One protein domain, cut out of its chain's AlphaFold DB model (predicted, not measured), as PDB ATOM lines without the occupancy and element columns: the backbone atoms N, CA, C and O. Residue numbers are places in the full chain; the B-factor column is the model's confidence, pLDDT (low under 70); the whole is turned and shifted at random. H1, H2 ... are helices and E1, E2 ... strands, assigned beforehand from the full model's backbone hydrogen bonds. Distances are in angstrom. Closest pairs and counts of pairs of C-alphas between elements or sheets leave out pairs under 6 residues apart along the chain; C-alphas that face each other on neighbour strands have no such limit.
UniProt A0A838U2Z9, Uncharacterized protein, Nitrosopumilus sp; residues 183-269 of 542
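What this domain is: This is residues 183 to 269 of the 542 residues of an uncharacterized protein of Nitrosopumilus sp (UniProt A0A838U2Z9). One long helix, H2, runs along one side of the domain, and four shorter helices are gathered beside it, with H4 in the middle near H1, H2 and H5. H5 crosses steeply near the last residues of H2, and a small hairpin of E1 and E2 packs through E1 on H5, at the end of the domain away from H1. The helices are loosely packed on each other, with few C-alpha contacts. The printed part has 87 residues, with five named helices and two named strands in the order H1 H2 H3 H4 E1 E2 H5; the class is mostly helix, and the sheet E1 - E2 is antiparallel. The whole is compact, with a radius of gyration of the C-alphas of 13.6 A, and spans 39 by 28 by 22 A.

Where its parts are: H1, residues 183 to 186, begins with C-alpha 183 at (189.038, 264.403, 136.099). H2, residues 197 to 216, is the longest helix, 28.5 A from C-alpha 197 at (184.407, 265.585, 129.317) to C-alpha 216. H3 is residues 222 to 226 and H4 is residues 228 to 235, 10.5 A long. E1, residues 240 to 242, and E2, residues 245 to 247, follow. H5, residues 254 to 268, is 21.0 A long and ends with C-alpha 268 at (178.763, 249.000, 155.271).

How they stand to each other: H1 and H4 are close but not clearly touching, the closest C-alphas being those of Val 186 and His 233, 5.3 A apart. H2 and H4 are close but not clearly touching, at Phe 204 and Phe 230, whose C-alphas are 7.5 A apart; they are about perpendicular at 87 degrees. H2 and H5 are close but not clearly touching, with the C-alphas of Ile 215 and Lys 262 closest at 6.5 A; they run the same way at a steep tilt of 67 degrees, only just short of about perpendicular. H3 and H5 touch, H5 with residues 254 to 255 alone; the closest C-alphas, of Leu 225 and Asn 254, are 5.5 A apart. E1 and E2 form an antiparallel hairpin, with N 242 and O 245 at 3.0 A and N 247 and O 240 at 2.9 A, within hydrogen-bond range. The closest C-alphas of E1 and H5, those of Ile 240 and Tyr 264, are 7.2 A apart. H2 is apart from E1 and E2. In H2, H4 and H5 every O i to N i+4 pair is within hydrogen-bond range; in H3 0 of 1 is, beside 1 of 2 O i to N i+3 pairs, and H1 is too short for an O i to N i+4 pair.

The domain as a whole: The two C-alphas farthest apart, of Glu 195 and Asn 243, are 40.8 A apart. The printed part has no cut and no long link. The mean pLDDT of the printed part is 91.6, and residues 242 to 245 are under 70.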
ATOM      1  N   ILE A 183     189.618 265.179 137.214       92.00
ATOM      2  CA  ILE A 183     189.038 264.403 136.099       92.00
ATOM      3  C   ILE A 183     190.131 264.026 135.095       92.00
ATOM      4  O   ILE A 183     190.262 262.857 134.751       92.00
ATOM      5  N   LYS A 184     190.942 264.995 134.663       90.81
ATOM      6  CA  LYS A 184     192.055 264.762 133.736       90.81
ATOM      7  C   LYS A 184     193.107 263.809 134.302       90.81
ATOM      8  O   LYS A 184     193.637 263.003 133.557       90.81
ATOM      9  N   ASN A 185     193.376 263.847 135.606       88.25
ATOM     10  CA  ASN A 185     194.286 262.896 136.247       88.25
ATOM     11  C   ASN A 185     193.736 261.460 136.228       88.25
ATOM     12  O   ASN A 185     194.490 260.513 136.019       88.25
ATOM     13  N   VAL A 186     192.427 261.292 136.441       91.19
ATOM     14  CA  VAL A 186     191.780 259.974 136.364       91.19
ATOM     15  C   VAL A 186     191.891 259.416 134.947       91.19
ATOM     16  O   VAL A 186     192.420 258.321 134.775       91.19
ATOM     17  N   PHE A 187     191.505 260.215 133.954       93.81
ATOM     18  CA  PHE A 187     191.512 259.866 132.530       93.81
ATOM     19  C   PHE A 187     192.763 260.399 131.813       93.81
ATOM     20  O   PHE A 187     192.664 261.041 130.770       93.81
ATOM     21  N   SER A 188     193.942 260.206 132.410       89.06
ATOM     22  CA  SER A 188     195.216 260.784 131.939       89.06
ATOM     23  C   SER A 188     195.649 260.307 130.549       89.06
ATOM     24  O   SER A 188     196.469 260.940 129.893       89.06
ATOM     25  N   ASP A 189     195.123 259.165 130.137       91.50
ATOM     26  CA  ASP A 189     195.287 258.488 128.853       91.50
ATOM     27  C   ASP A 189     194.323 259.005 127.767       91.50
ATOM     28  O   ASP A 189     194.537 258.748 126.584       91.50
ATOM     29  N   LEU A 190     193.304 259.788 128.142       92.19
ATOM     30  CA  LEU A 190     192.299 260.331 127.230       92.19
ATOM     31  C   LEU A 190     192.472 261.840 127.020       92.19
ATOM     32  O   LEU A 190     192.773 262.607 127.937       92.19
ATOM     33  N   ASN A 191     192.172 262.312 125.807       89.88
ATOM     34  CA  ASN A 191     192.121 263.745 125.530       89.88
ATOM     35  C   ASN A 191     190.798 264.361 126.028       89.88
ATOM     36  O   ASN A 191     189.778 264.382 125.330       89.88
ATOM     37  N   ILE A 192     190.816 264.865 127.262       92.81
ATOM     38  CA  ILE A 192     189.664 265.539 127.872       92.81
ATOM     39  C   ILE A 192     189.562 266.986 127.377       92.81
ATOM     40  O   ILE A 192     190.340 267.853 127.790       92.81
ATOM     41  N   THR A 193     188.543 267.246 126.562       93.81
ATOM     42  CA  THR A 193     188.178 268.562 126.027       93.81
ATOM     43  C   THR A 193     186.802 268.987 126.546       93.81
ATOM     44  O   THR A 193     186.118 268.247 127.257       93.81
ATOM     45  N   MET A 194     186.358 270.192 126.182       93.25
ATOM     46  CA  MET A 194     185.008 270.668 126.510       93.25
ATOM     47  C   MET A 194     183.889 269.797 125.931       93.25
ATOM     48  O   MET A 194     182.823 269.717 126.538       93.25
ATOM     49  N   GLU A 195     184.137 269.165 124.786       93.62
ATOM     50  CA  GLU A 195     183.165 268.338 124.065       93.62
ATOM     51  C   GLU A 195     183.127 266.906 124.614       93.62
ATOM     52  O   GLU A 195     182.062 266.295 124.671       93.62
ATOM     53  N   SER A 196     184.270 266.374 125.066       94.88
ATOM     54  CA  SER A 196     184.375 264.977 125.505       94.88
ATOM     55  C   SER A 196     184.113 264.764 127.001       94.88
ATOM     56  O   SER A 196     183.631 263.699 127.390       94.88
ATOM     57  N   ILE A 197     184.381 265.761 127.854       95.56
ATOM     58  CA  ILE A 197     184.407 265.585 129.317       95.56
ATOM     59  C   ILE A 197     183.092 265.081 129.925       95.56
ATOM     60  O   ILE A 197     183.116 264.210 130.794       95.56
ATOM     61  N   GLU A 198     181.940 265.610 129.497       95.75
ATOM     62  CA  GLU A 198     180.647 265.203 130.063       95.75
ATOM     63  C   GLU A 198     180.319 263.758 129.680       95.75
ATOM     64  O   GLU A 198     179.902 262.978 130.536       95.75
ATOM     65  N   LYS A 199     180.574 263.389 128.418       96.56
ATOM     66  CA  LYS A 199     180.369 262.031 127.910       96.56
ATOM     67  C   LYS A 199     181.218 261.026 128.691       96.56
ATOM     68  O   LYS A 199     180.653 260.128 129.307       96.56
ATOM     69  N   ILE A 200     182.534 261.243 128.755       96.81
ATOM     70  CA  ILE A 200     183.489 260.333 129.409       96.81
ATOM     71  C   ILE A 200     183.126 260.118 130.884       96.81
ATOM     72  O   ILE A 200     183.009 258.987 131.352       96.81
ATOM     73  N   VAL A 201     182.877 261.201 131.632       96.62
ATOM     74  CA  VAL A 201     182.565 261.089 133.066       96.62
ATOM     75  C   VAL A 201     181.223 260.391 133.305       96.62
ATOM     76  O   VAL A 201     181.084 259.661 134.291       96.62
ATOM     77  N   ASN A 202     180.222 260.617 132.453       96.69
ATOM     78  CA  ASN A 202     178.912 259.987 132.603       96.69
ATOM     79  C   ASN A 202     178.935 258.504 132.213       96.69
ATOM     80  O   ASN A 202     178.316 257.701 132.912       96.69
ATOM     81  N   GLU A 203     179.671 258.137 131.162       96.81
ATOM     82  CA  GLU A 203     179.900 256.737 130.779       96.81
ATOM     83  C   GLU A 203     180.599 255.984 131.915       96.81
ATOM     84  O   GLU A 203     180.044 255.016 132.431       96.81
ATOM     85  N   PHE A 204     181.697 256.529 132.445       97.44
ATOM     86  CA  PHE A 204     182.408 255.927 133.573       97.44
ATOM     87  C   PHE A 204     181.528 255.758 134.827       97.44
ATOM     88  O   PHE A 204     181.540 254.720 135.491       97.44
ATOM     89  N   LYS A 205     180.709 256.765 135.165       97.00
ATOM     90  CA  LYS A 205     179.761 256.671 136.290       97.00
ATOM     91  C   LYS A 205     178.703 255.593 136.081       97.00
ATOM     92  O   LYS A 205     178.302 254.955 137.057       97.00
ATOM     93  N   ARG A 206     178.236 255.406 134.846       97.31
ATOM     94  CA  ARG A 206     177.295 254.338 134.495       97.31
ATOM     95  C   ARG A 206     177.956 252.976 134.674       97.31
ATOM     96  O   ARG A 206     177.355 252.108 135.299       97.31
ATOM     97  N   ASP A 207     179.193 252.814 134.221       97.06
ATOM     98  CA  ASP A 207     179.923 251.547 134.331       97.06
ATOM     99  C   ASP A 207     180.250 251.195 135.786       97.06
ATOM    100  O   ASP A 207     180.085 250.046 136.206       97.06
ATOM    101  N   TYR A 208     180.557 252.202 136.608       97.56
ATOM    102  CA  TYR A 208     180.649 252.036 138.057       97.56
ATOM    103  C   TYR A 208     179.309 251.660 138.705       97.56
ATOM    104  O   TYR A 208     179.263 250.801 139.587       97.56
ATOM    105  N   GLY A 209     178.204 252.267 138.266       97.38
ATOM    106  CA  GLY A 209     176.859 251.891 138.706       97.38
ATOM    107  C   GLY A 209     176.526 250.436 138.368       97.38
ATOM    108  O   GLY A 209     175.993 249.714 139.211       97.38
ATOM    109  N   ASN A 210     176.919 249.985 137.177       97.56
ATOM    110  CA  ASN A 210     176.793 248.593 136.758       97.56
ATOM    111  C   ASN A 210     177.615 247.663 137.659       97.56
ATOM    112  O   ASN A 210     177.075 246.670 138.140       97.56
ATOM    113  N   LEU A 211     178.860 248.031 137.990       97.75
ATOM    114  CA  LEU A 211     179.703 247.248 138.903       97.75
ATOM    115  C   LEU A 211     179.043 247.107 140.277       97.75
ATOM    116  O   LEU A 211     179.007 246.021 140.856       97.75
ATOM    117  N   CYS A 212     178.500 248.204 140.804       97.50
ATOM    118  CA  CYS A 212     177.802 248.201 142.085       97.50
ATOM    119  C   CYS A 212     176.574 247.277 142.059       97.50
ATOM    120  O   CYS A 212     176.357 246.513 143.000       97.50
ATOM    121  N   ASN A 213     175.788 247.315 140.981       97.44
ATOM    122  CA  ASN A 213     174.629 246.438 140.808       97.44
ATOM    123  C   ASN A 213     175.040 244.965 140.705       97.44
ATOM    124  O   ASN A 213     174.435 244.119 141.365       97.44
ATOM    125  N   ASP A 214     176.098 244.666 139.953       97.25
ATOM    126  CA  ASP A 214     176.620 243.308 139.801       97.25
ATOM    127  C   ASP A 214     177.110 242.751 141.147       97.25
ATOM    128  O   ASP A 214     176.762 241.631 141.520       97.25
ATOM    129  N   ILE A 215     177.829 243.551 141.946       96.62
ATOM    130  CA  ILE A 215     178.244 243.164 143.305       96.62
ATOM    131  C   ILE A 215     177.030 242.940 144.211       96.62
ATOM    132  O   ILE A 215     176.984 241.948 144.940       96.62
ATOM    133  N   LYS A 216     176.045 243.845 144.175       96.31
ATOM    134  CA  LYS A 216     174.835 243.763 145.005       96.31
ATOM    135  C   LYS A 216     174.026 242.496 144.721       96.31
ATOM    136  O   LYS A 216     173.489 241.905 145.653       96.31
ATOM    137  N   ASN A 217     173.976 242.079 143.460       96.19
ATOM    138  CA  ASN A 217     173.220 240.914 143.006       96.19
ATOM    139  C   ASN A 217     174.053 239.620 142.970       96.19
ATOM    140  O   ASN A 217     173.571 238.611 142.466       96.19
ATOM    141  N   ASN A 218     175.289 239.626 143.493       93.44
ATOM    142  CA  ASN A 218     176.232 238.502 143.412       93.44
ATOM    143  C   ASN A 218     176.443 237.972 141.975       93.44
ATOM    144  O   ASN A 218     176.623 236.772 141.771       93.44
ATOM    145  N   ALA A 219     176.428 238.861 140.980       94.44
ATOM    146  CA  ALA A 219     176.653 238.518 139.581       94.44
ATOM    147  C   ALA A 219     178.131 238.195 139.289       94.44
ATOM    148  O   ALA A 219     179.031 238.434 140.101       94.44
ATOM    149  N   ASN A 220     178.389 237.652 138.096       92.75
ATOM    150  CA  ASN A 220     179.739 237.360 137.629       92.75
ATOM    151  C   ASN A 220     180.500 238.660 137.300       92.75
ATOM    152  O   ASN A 220     180.087 239.426 136.434       92.75
ATOM    153  N   LEU A 221     181.642 238.876 137.961       94.62
ATOM    154  CA  LEU A 221     182.488 240.063 137.788       94.62
ATOM    155  C   LEU A 221     183.609 239.879 136.751       94.62
ATOM    156  O   LEU A 221     184.484 240.734 136.645       94.62
ATOM    157  N   GLY A 222     183.599 238.783 135.984       92.75
ATOM    158  CA  GLY A 222     184.663 238.414 135.044       92.75
ATOM    159  C   GLY A 222     185.044 239.520 134.059       92.75
ATOM    160  O   GLY A 222     186.229 239.733 133.821       92.75
ATOM    161  N   ARG A 223     184.067 240.297 133.568       94.19
ATOM    162  CA  ARG A 223     184.333 241.442 132.677       94.19
ATOM    163  C   ARG A 223     185.245 242.501 133.304       94.19
ATOM    164  O   ARG A 223     186.094 243.048 132.619       94.19
ATOM    165  N   TYR A 224     185.124 242.739 134.610       95.19
ATOM    166  CA  TYR A 224     185.915 243.741 135.332       95.19
ATOM    167  C   TYR A 224     187.316 243.250 135.688       95.19
ATOM    168  O   TYR A 224     188.190 244.049 135.999       95.19
ATOM    169  N   LEU A 225     187.548 241.935 135.673       93.31
ATOM    170  CA  LEU A 225     188.890 241.394 135.879       93.31
ATOM    171  C   LEU A 225     189.797 241.707 134.685       93.31
ATOM    172  O   LEU A 225     190.978 241.981 134.889       93.31
ATOM    173  N   VAL A 226     189.233 241.700 133.473       94.25
ATOM    174  CA  VAL A 226     189.962 241.917 132.215       94.25
ATOM    175  C   VAL A 226     189.924 243.363 131.716       94.25
ATOM    176  O   VAL A 226     190.788 243.745 130.934       94.25
ATOM    177  N   ASP A 227     188.967 244.174 132.171       94.38
ATOM    178  CA  ASP A 227     188.867 245.595 131.818       94.38
ATOM    179  C   ASP A 227     189.866 246.437 132.631       94.38
ATOM    180  O   ASP A 227     189.552 247.000 133.683       94.38
ATOM    181  N   THR A 228     191.116 246.466 132.172       93.38
ATOM    182  CA  THR A 228     192.201 247.191 132.846       93.38
ATOM    183  C   THR A 228     191.990 248.699 132.829       93.38
ATOM    184  O   THR A 228     192.277 249.350 133.827       93.38
ATOM    185  N   GLU A 229     191.441 249.250 131.743       94.31
ATOM    186  CA  GLU A 229     191.223 250.692 131.591       94.31
ATOM    187  C   GLU A 229     190.241 251.211 132.649       94.31
ATOM    188  O   GLU A 229     190.593 252.074 133.461       94.31
ATOM    189  N   PHE A 230     189.046 250.615 132.729       96.19
ATOM    190  CA  PHE A 230     188.046 250.994 133.727       96.19
ATOM    191  C   PHE A 230     188.581 250.840 135.155       96.19
ATOM    192  O   PHE A 230     188.366 251.709 136.007       96.19
ATOM    193  N   MET A 231     189.286 249.741 135.432       96.06
ATOM    194  CA  MET A 231     189.801 249.460 136.771       96.06
ATOM    195  C   MET A 231     190.911 250.427 137.182       96.06
ATOM    196  O   MET A 231     190.948 250.844 138.342       96.06
ATOM    197  N   ASP A 232     191.772 250.844 136.259       93.88
ATOM    198  CA  ASP A 232     192.828 251.815 136.541       93.88
ATOM    199  C   ASP A 232     192.268 253.229 136.736       93.88
ATOM    200  O   ASP A 232     192.676 253.931 137.670       93.88
ATOM    201  N   HIS A 233     191.264 253.641 135.954       95.88
ATOM    202  CA  HIS A 233     190.516 254.877 136.225       95.88
ATOM    203  C   HIS A 233     189.800 254.814 137.580       95.88
ATOM    204  O   HIS A 233     189.792 255.794 138.333       95.88
ATOM    205  N   LEU A 234     189.243 253.653 137.942       95.69
ATOM    206  CA  LEU A 234     188.572 253.455 139.223       95.69
ATOM    207  C   LEU A 234     189.531 253.644 140.398       95.69
ATOM    208  O   LEU A 234     189.223 254.441 141.285       95.69
ATOM    209  N   LYS A 235     190.715 253.017 140.374       93.19
ATOM    210  CA  LYS A 235     191.757 253.174 141.413       93.19
ATOM    211  C   LYS A 235     192.123 254.634 141.675       93.19
ATOM    212  O   LYS A 235     192.407 254.998 142.810       93.19
ATOM    213  N   LYS A 236     192.089 255.490 140.649       90.31
ATOM    214  CA  LYS A 236     192.432 256.919 140.761       90.31
ATOM    215  C   LYS A 236     191.322 257.785 141.365       90.31
ATOM    216  O   LYS A 236     191.553 258.969 141.613       90.31
ATOM    217  N   CYS A 237     190.108 257.259 141.555       91.62
ATOM    218  CA  CYS A 237     188.954 258.069 141.954       91.62
ATOM    219  C   CYS A 237     188.087 257.496 143.082       91.62
ATOM    220  O   CYS A 237     187.018 258.061 143.341       91.62
ATOM    221  N   ILE A 238     188.532 256.446 143.773       91.81
ATOM    222  CA  ILE A 238     187.863 255.907 144.965       91.81
ATOM    223  C   ILE A 238     188.828 255.795 146.138       91.81
ATOM    224  O   ILE A 238     190.000 255.508 145.950       91.81
ATOM    225  N   ASP A 239     188.281 255.924 147.345       85.75
ATOM    226  CA  ASP A 239     188.964 255.553 148.584       85.75
ATOM    227  C   ASP A 239     188.128 254.511 149.316       85.75
ATOM    228  O   ASP A 239     186.905 254.651 149.460       85.75
ATOM    229  N   ILE A 240     188.798 253.479 149.826       85.88
ATOM    230  CA  ILE A 240     188.175 252.445 150.650       85.88
ATOM    231  C   ILE A 240     188.688 252.611 152.078       85.88
ATOM    232  O   ILE A 240     189.793 252.192 152.415       85.88
ATOM    233  N   ASN A 241     187.852 253.214 152.923       80.25
ATOM    234  CA  ASN A 241     188.153 253.451 154.334       80.25
ATOM    235  C   ASN A 241     187.330 252.523 155.222       80.25
ATOM    236  O   ASN A 241     186.103 252.615 155.247       80.25
ATOM    237  N   TYR A 242     187.992 251.666 155.994       69.19
ATOM    238  CA  TYR A 242     187.329 250.770 156.937       69.19
ATOM    239  C   TYR A 242     188.019 250.814 158.304       69.19
ATOM    240  O   TYR A 242     189.229 250.649 158.395       69.19
ATOM    241  N   ASN A 243     187.242 251.031 159.374       63.66
ATOM    242  CA  ASN A 243     187.724 251.119 160.763       63.66
ATOM    243  C   ASN A 243     188.875 252.120 160.992       63.66
ATOM    244  O   ASN A 243     189.754 251.885 161.811       63.66
ATOM    245  N   GLY A 244     188.876 253.243 160.270       65.31
ATOM    246  CA  GLY A 244     189.922 254.264 160.393       65.31
ATOM    247  C   GLY A 244     191.215 253.947 159.635       65.31
ATOM    248  O   GLY A 244     192.129 254.764 159.658       65.31
ATOM    249  N   SER A 245     191.283 252.817 158.923       64.25
ATOM    250  CA  SER A 245     192.380 252.492 158.010       64.25
ATOM    251  C   SER A 245     191.946 252.683 156.556       64.25
ATOM    252  O   SER A 245     190.907 252.168 156.129       64.25
ATOM    253  N   THR A 246     192.753 253.421 155.800       73.69
ATOM    254  CA  THR A 246     192.605 253.603 154.352       73.69
ATOM    255  C   THR A 246     193.347 252.492 153.626       73.69
ATOM    256  O   THR A 246     194.524 252.255 153.890       73.69
ATOM    257  N   VAL A 247     192.667 251.794 152.720       77.12
ATOM    258  CA  VAL A 247     193.310 250.829 151.822       77.12
ATOM    259  C   VAL A 247     193.974 251.605 150.689       77.12
ATOM    260  O   VAL A 247     193.293 252.359 149.996       77.12
ATOM    261  N   ASN A 248     195.279 251.409 150.477       76.88
ATOM    262  CA  ASN A 248     195.952 251.917 149.282       76.88
ATOM    263  C   ASN A 248     195.478 251.104 148.068       76.88
ATOM    264  O   ASN A 248     195.932 249.985 147.844       76.88
ATOM    265  N   VAL A 249     194.516 251.651 147.325       83.88
ATOM    266  CA  VAL A 249     193.910 250.983 146.166       83.88
ATOM    267  C   VAL A 249     194.790 251.033 144.919       83.88
ATOM    268  O   VAL A 249     194.587 250.230 144.013       83.88
ATOM    269  N   SER A 250     195.762 251.947 144.863       78.75
ATOM    270  CA  SER A 250     196.580 252.195 143.672       78.75
ATOM    271  C   SER A 250     197.458 251.000 143.297       78.75
ATOM    272  O   SER A 250     197.638 250.741 142.112       78.75
ATOM    273  N   ASN A 251     197.915 250.229 144.289       81.06
ATOM    274  CA  ASN A 251     198.800 249.075 144.090       81.06
ATOM    275  C   ASN A 251     198.048 247.736 143.973       81.06
ATOM    276  O   ASN A 251     198.677 246.690 143.841       81.06
ATOM    277  N   LEU A 252     196.714 247.743 144.056       88.81
ATOM    278  CA  LEU A 252     195.925 246.515 144.004       88.81
ATOM    279  C   LEU A 252     195.761 246.019 142.565       88.81
ATOM    280  O   LEU A 252     195.448 246.785 141.646       88.81
ATOM    281  N   SER A 253     195.863 244.705 142.386       93.44
ATOM    282  CA  SER A 253     195.362 244.032 141.189       93.44
ATOM    283  C   SER A 253     193.844 244.209 141.057       93.44
ATOM    284  O   SER A 253     193.133 244.507 142.024       93.44
ATOM    285  N   ASN A 254     193.309 243.975 139.857       95.38
ATOM    286  CA  ASN A 254     191.867 244.085 139.612       95.38
ATOM    287  C   ASN A 254     191.062 243.156 140.538       95.38
ATOM    288  O   ASN A 254     190.031 243.553 141.082       95.38
ATOM    289  N   GLN A 255     191.564 241.943 140.787       94.88
ATOM    290  CA  GLN A 255     190.931 240.981 141.686       94.88
ATOM    291  C   GLN A 255     190.928 241.456 143.145       94.88
ATOM    292  O   GLN A 255     189.906 241.345 143.832       94.88
ATOM    293  N   GLU A 256     192.046 241.999 143.625       94.56
ATOM    294  CA  GLU A 256     192.150 242.535 144.984       94.56
ATOM    295  C   GLU A 256     191.241 243.748 145.173       94.56
ATOM    296  O   GLU A 256     190.553 243.842 146.191       94.56
ATOM    297  N   LEU A 257     191.165 244.636 144.176       95.19
ATOM    298  CA  LEU A 257     190.291 245.800 144.232       95.19
ATOM    299  C   LEU A 257     188.815 245.400 144.298       95.19
ATOM    300  O   LEU A 257     188.090 245.870 145.176       95.19
ATOM    301  N   LEU A 258     188.363 244.496 143.424       95.69
ATOM    302  CA  LEU A 258     186.985 243.991 143.455       95.69
ATOM    303  C   LEU A 258     186.666 243.326 144.798       95.69
ATOM    304  O   LEU A 258     185.600 243.555 145.372       95.69
ATOM    305  N   SER A 259     187.613 242.556 145.338       93.81
ATOM    306  CA  SER A 259     187.485 241.926 146.654       93.81
ATOM    307  C   SER A 259     187.372 242.965 147.773       93.81
ATOM    308  O   SER A 259     186.535 242.820 148.668       93.81
ATOM    309  N   ALA A 260     188.156 244.044 147.711       93.69
ATOM    310  CA  ALA A 260     188.100 245.147 148.664       93.69
ATOM    311  C   ALA A 260     186.761 245.899 148.595       93.69
ATOM    312  O   ALA A 260     186.153 246.152 149.638       93.69
ATOM    313  N   ILE A 261     186.256 246.191 147.391       95.06
ATOM    314  CA  ILE A 261     184.948 246.836 147.186       95.06
ATOM    315  C   ILE A 261     183.824 245.935 147.710       95.06
ATOM    316  O   ILE A 261     182.964 246.403 148.458       95.06
ATOM    317  N   LYS A 262     183.848 244.636 147.383       94.81
ATOM    318  CA  LYS A 262     182.856 243.665 147.868       94.81
ATOM    319  C   LYS A 262     182.863 243.589 149.393       94.81
ATOM    320  O   LYS A 262     181.813 243.708 150.015       94.81
ATOM    321  N   LYS A 263     184.046 243.481 150.006       92.88
ATOM    322  CA  LYS A 263     184.213 243.484 151.468       92.88
ATOM    323  C   LYS A 263     183.688 244.775 152.098       92.88
ATOM    324  O   LYS A 263     183.033 244.715 153.137       92.88
ATOM    325  N   TYR A 264     183.954 245.928 151.488       93.75
ATOM    326  CA  TYR A 264     183.433 247.215 151.945       93.75
ATOM    327  C   TYR A 264     181.899 247.248 151.901       93.75
ATOM    328  O   TYR A 264     181.268 247.619 152.893       93.75
ATOM    329  N   TYR A 265     181.300 246.787 150.800       94.69
ATOM    330  CA  TYR A 265     179.848 246.705 150.645       94.69
ATOM    331  C   TYR A 265     179.207 245.765 151.666       94.69
ATOM    332  O   TYR A 265     178.304 246.186 152.383       94.69
ATOM    333  N   THR A 266     179.710 244.538 151.823       93.25
ATOM    334  CA  THR A 266     179.162 243.571 152.792       93.25
ATOM    335  C   THR A 266     179.120 244.144 154.208       93.25
ATOM    336  O   THR A 266     178.172 243.899 154.950       93.25
ATOM    337  N   LYS A 267     180.125 244.942 154.578       91.50
ATOM    338  CA  LYS A 267     180.239 245.512 155.923       91.50
ATOM    339  C   LYS A 267     179.448 246.798 156.138       91.50
ATOM    340  O   LYS A 267     178.984 247.036 157.246       91.50
ATOM    341  N   THR A 268     179.339 247.650 155.123       92.06
ATOM    342  CA  THR A 268     178.763 249.000 155.271       92.06
ATOM    343  C   THR A 268     177.396 249.153 154.615       92.06
ATOM    344  O   THR A 268     176.723 250.157 154.846       92.06
ATOM    345  N   GLN A 269     177.008 248.189 153.775       93.94
ATOM    346  CA  GLN A 269     175.862 248.257 152.865       93.94
ATOM    347  C   GLN A 269     175.897 249.500 151.955       93.94
ATOM    348  O   GLN A 269     174.870 249.993 151.491       93.94
TER     349      GLN A 269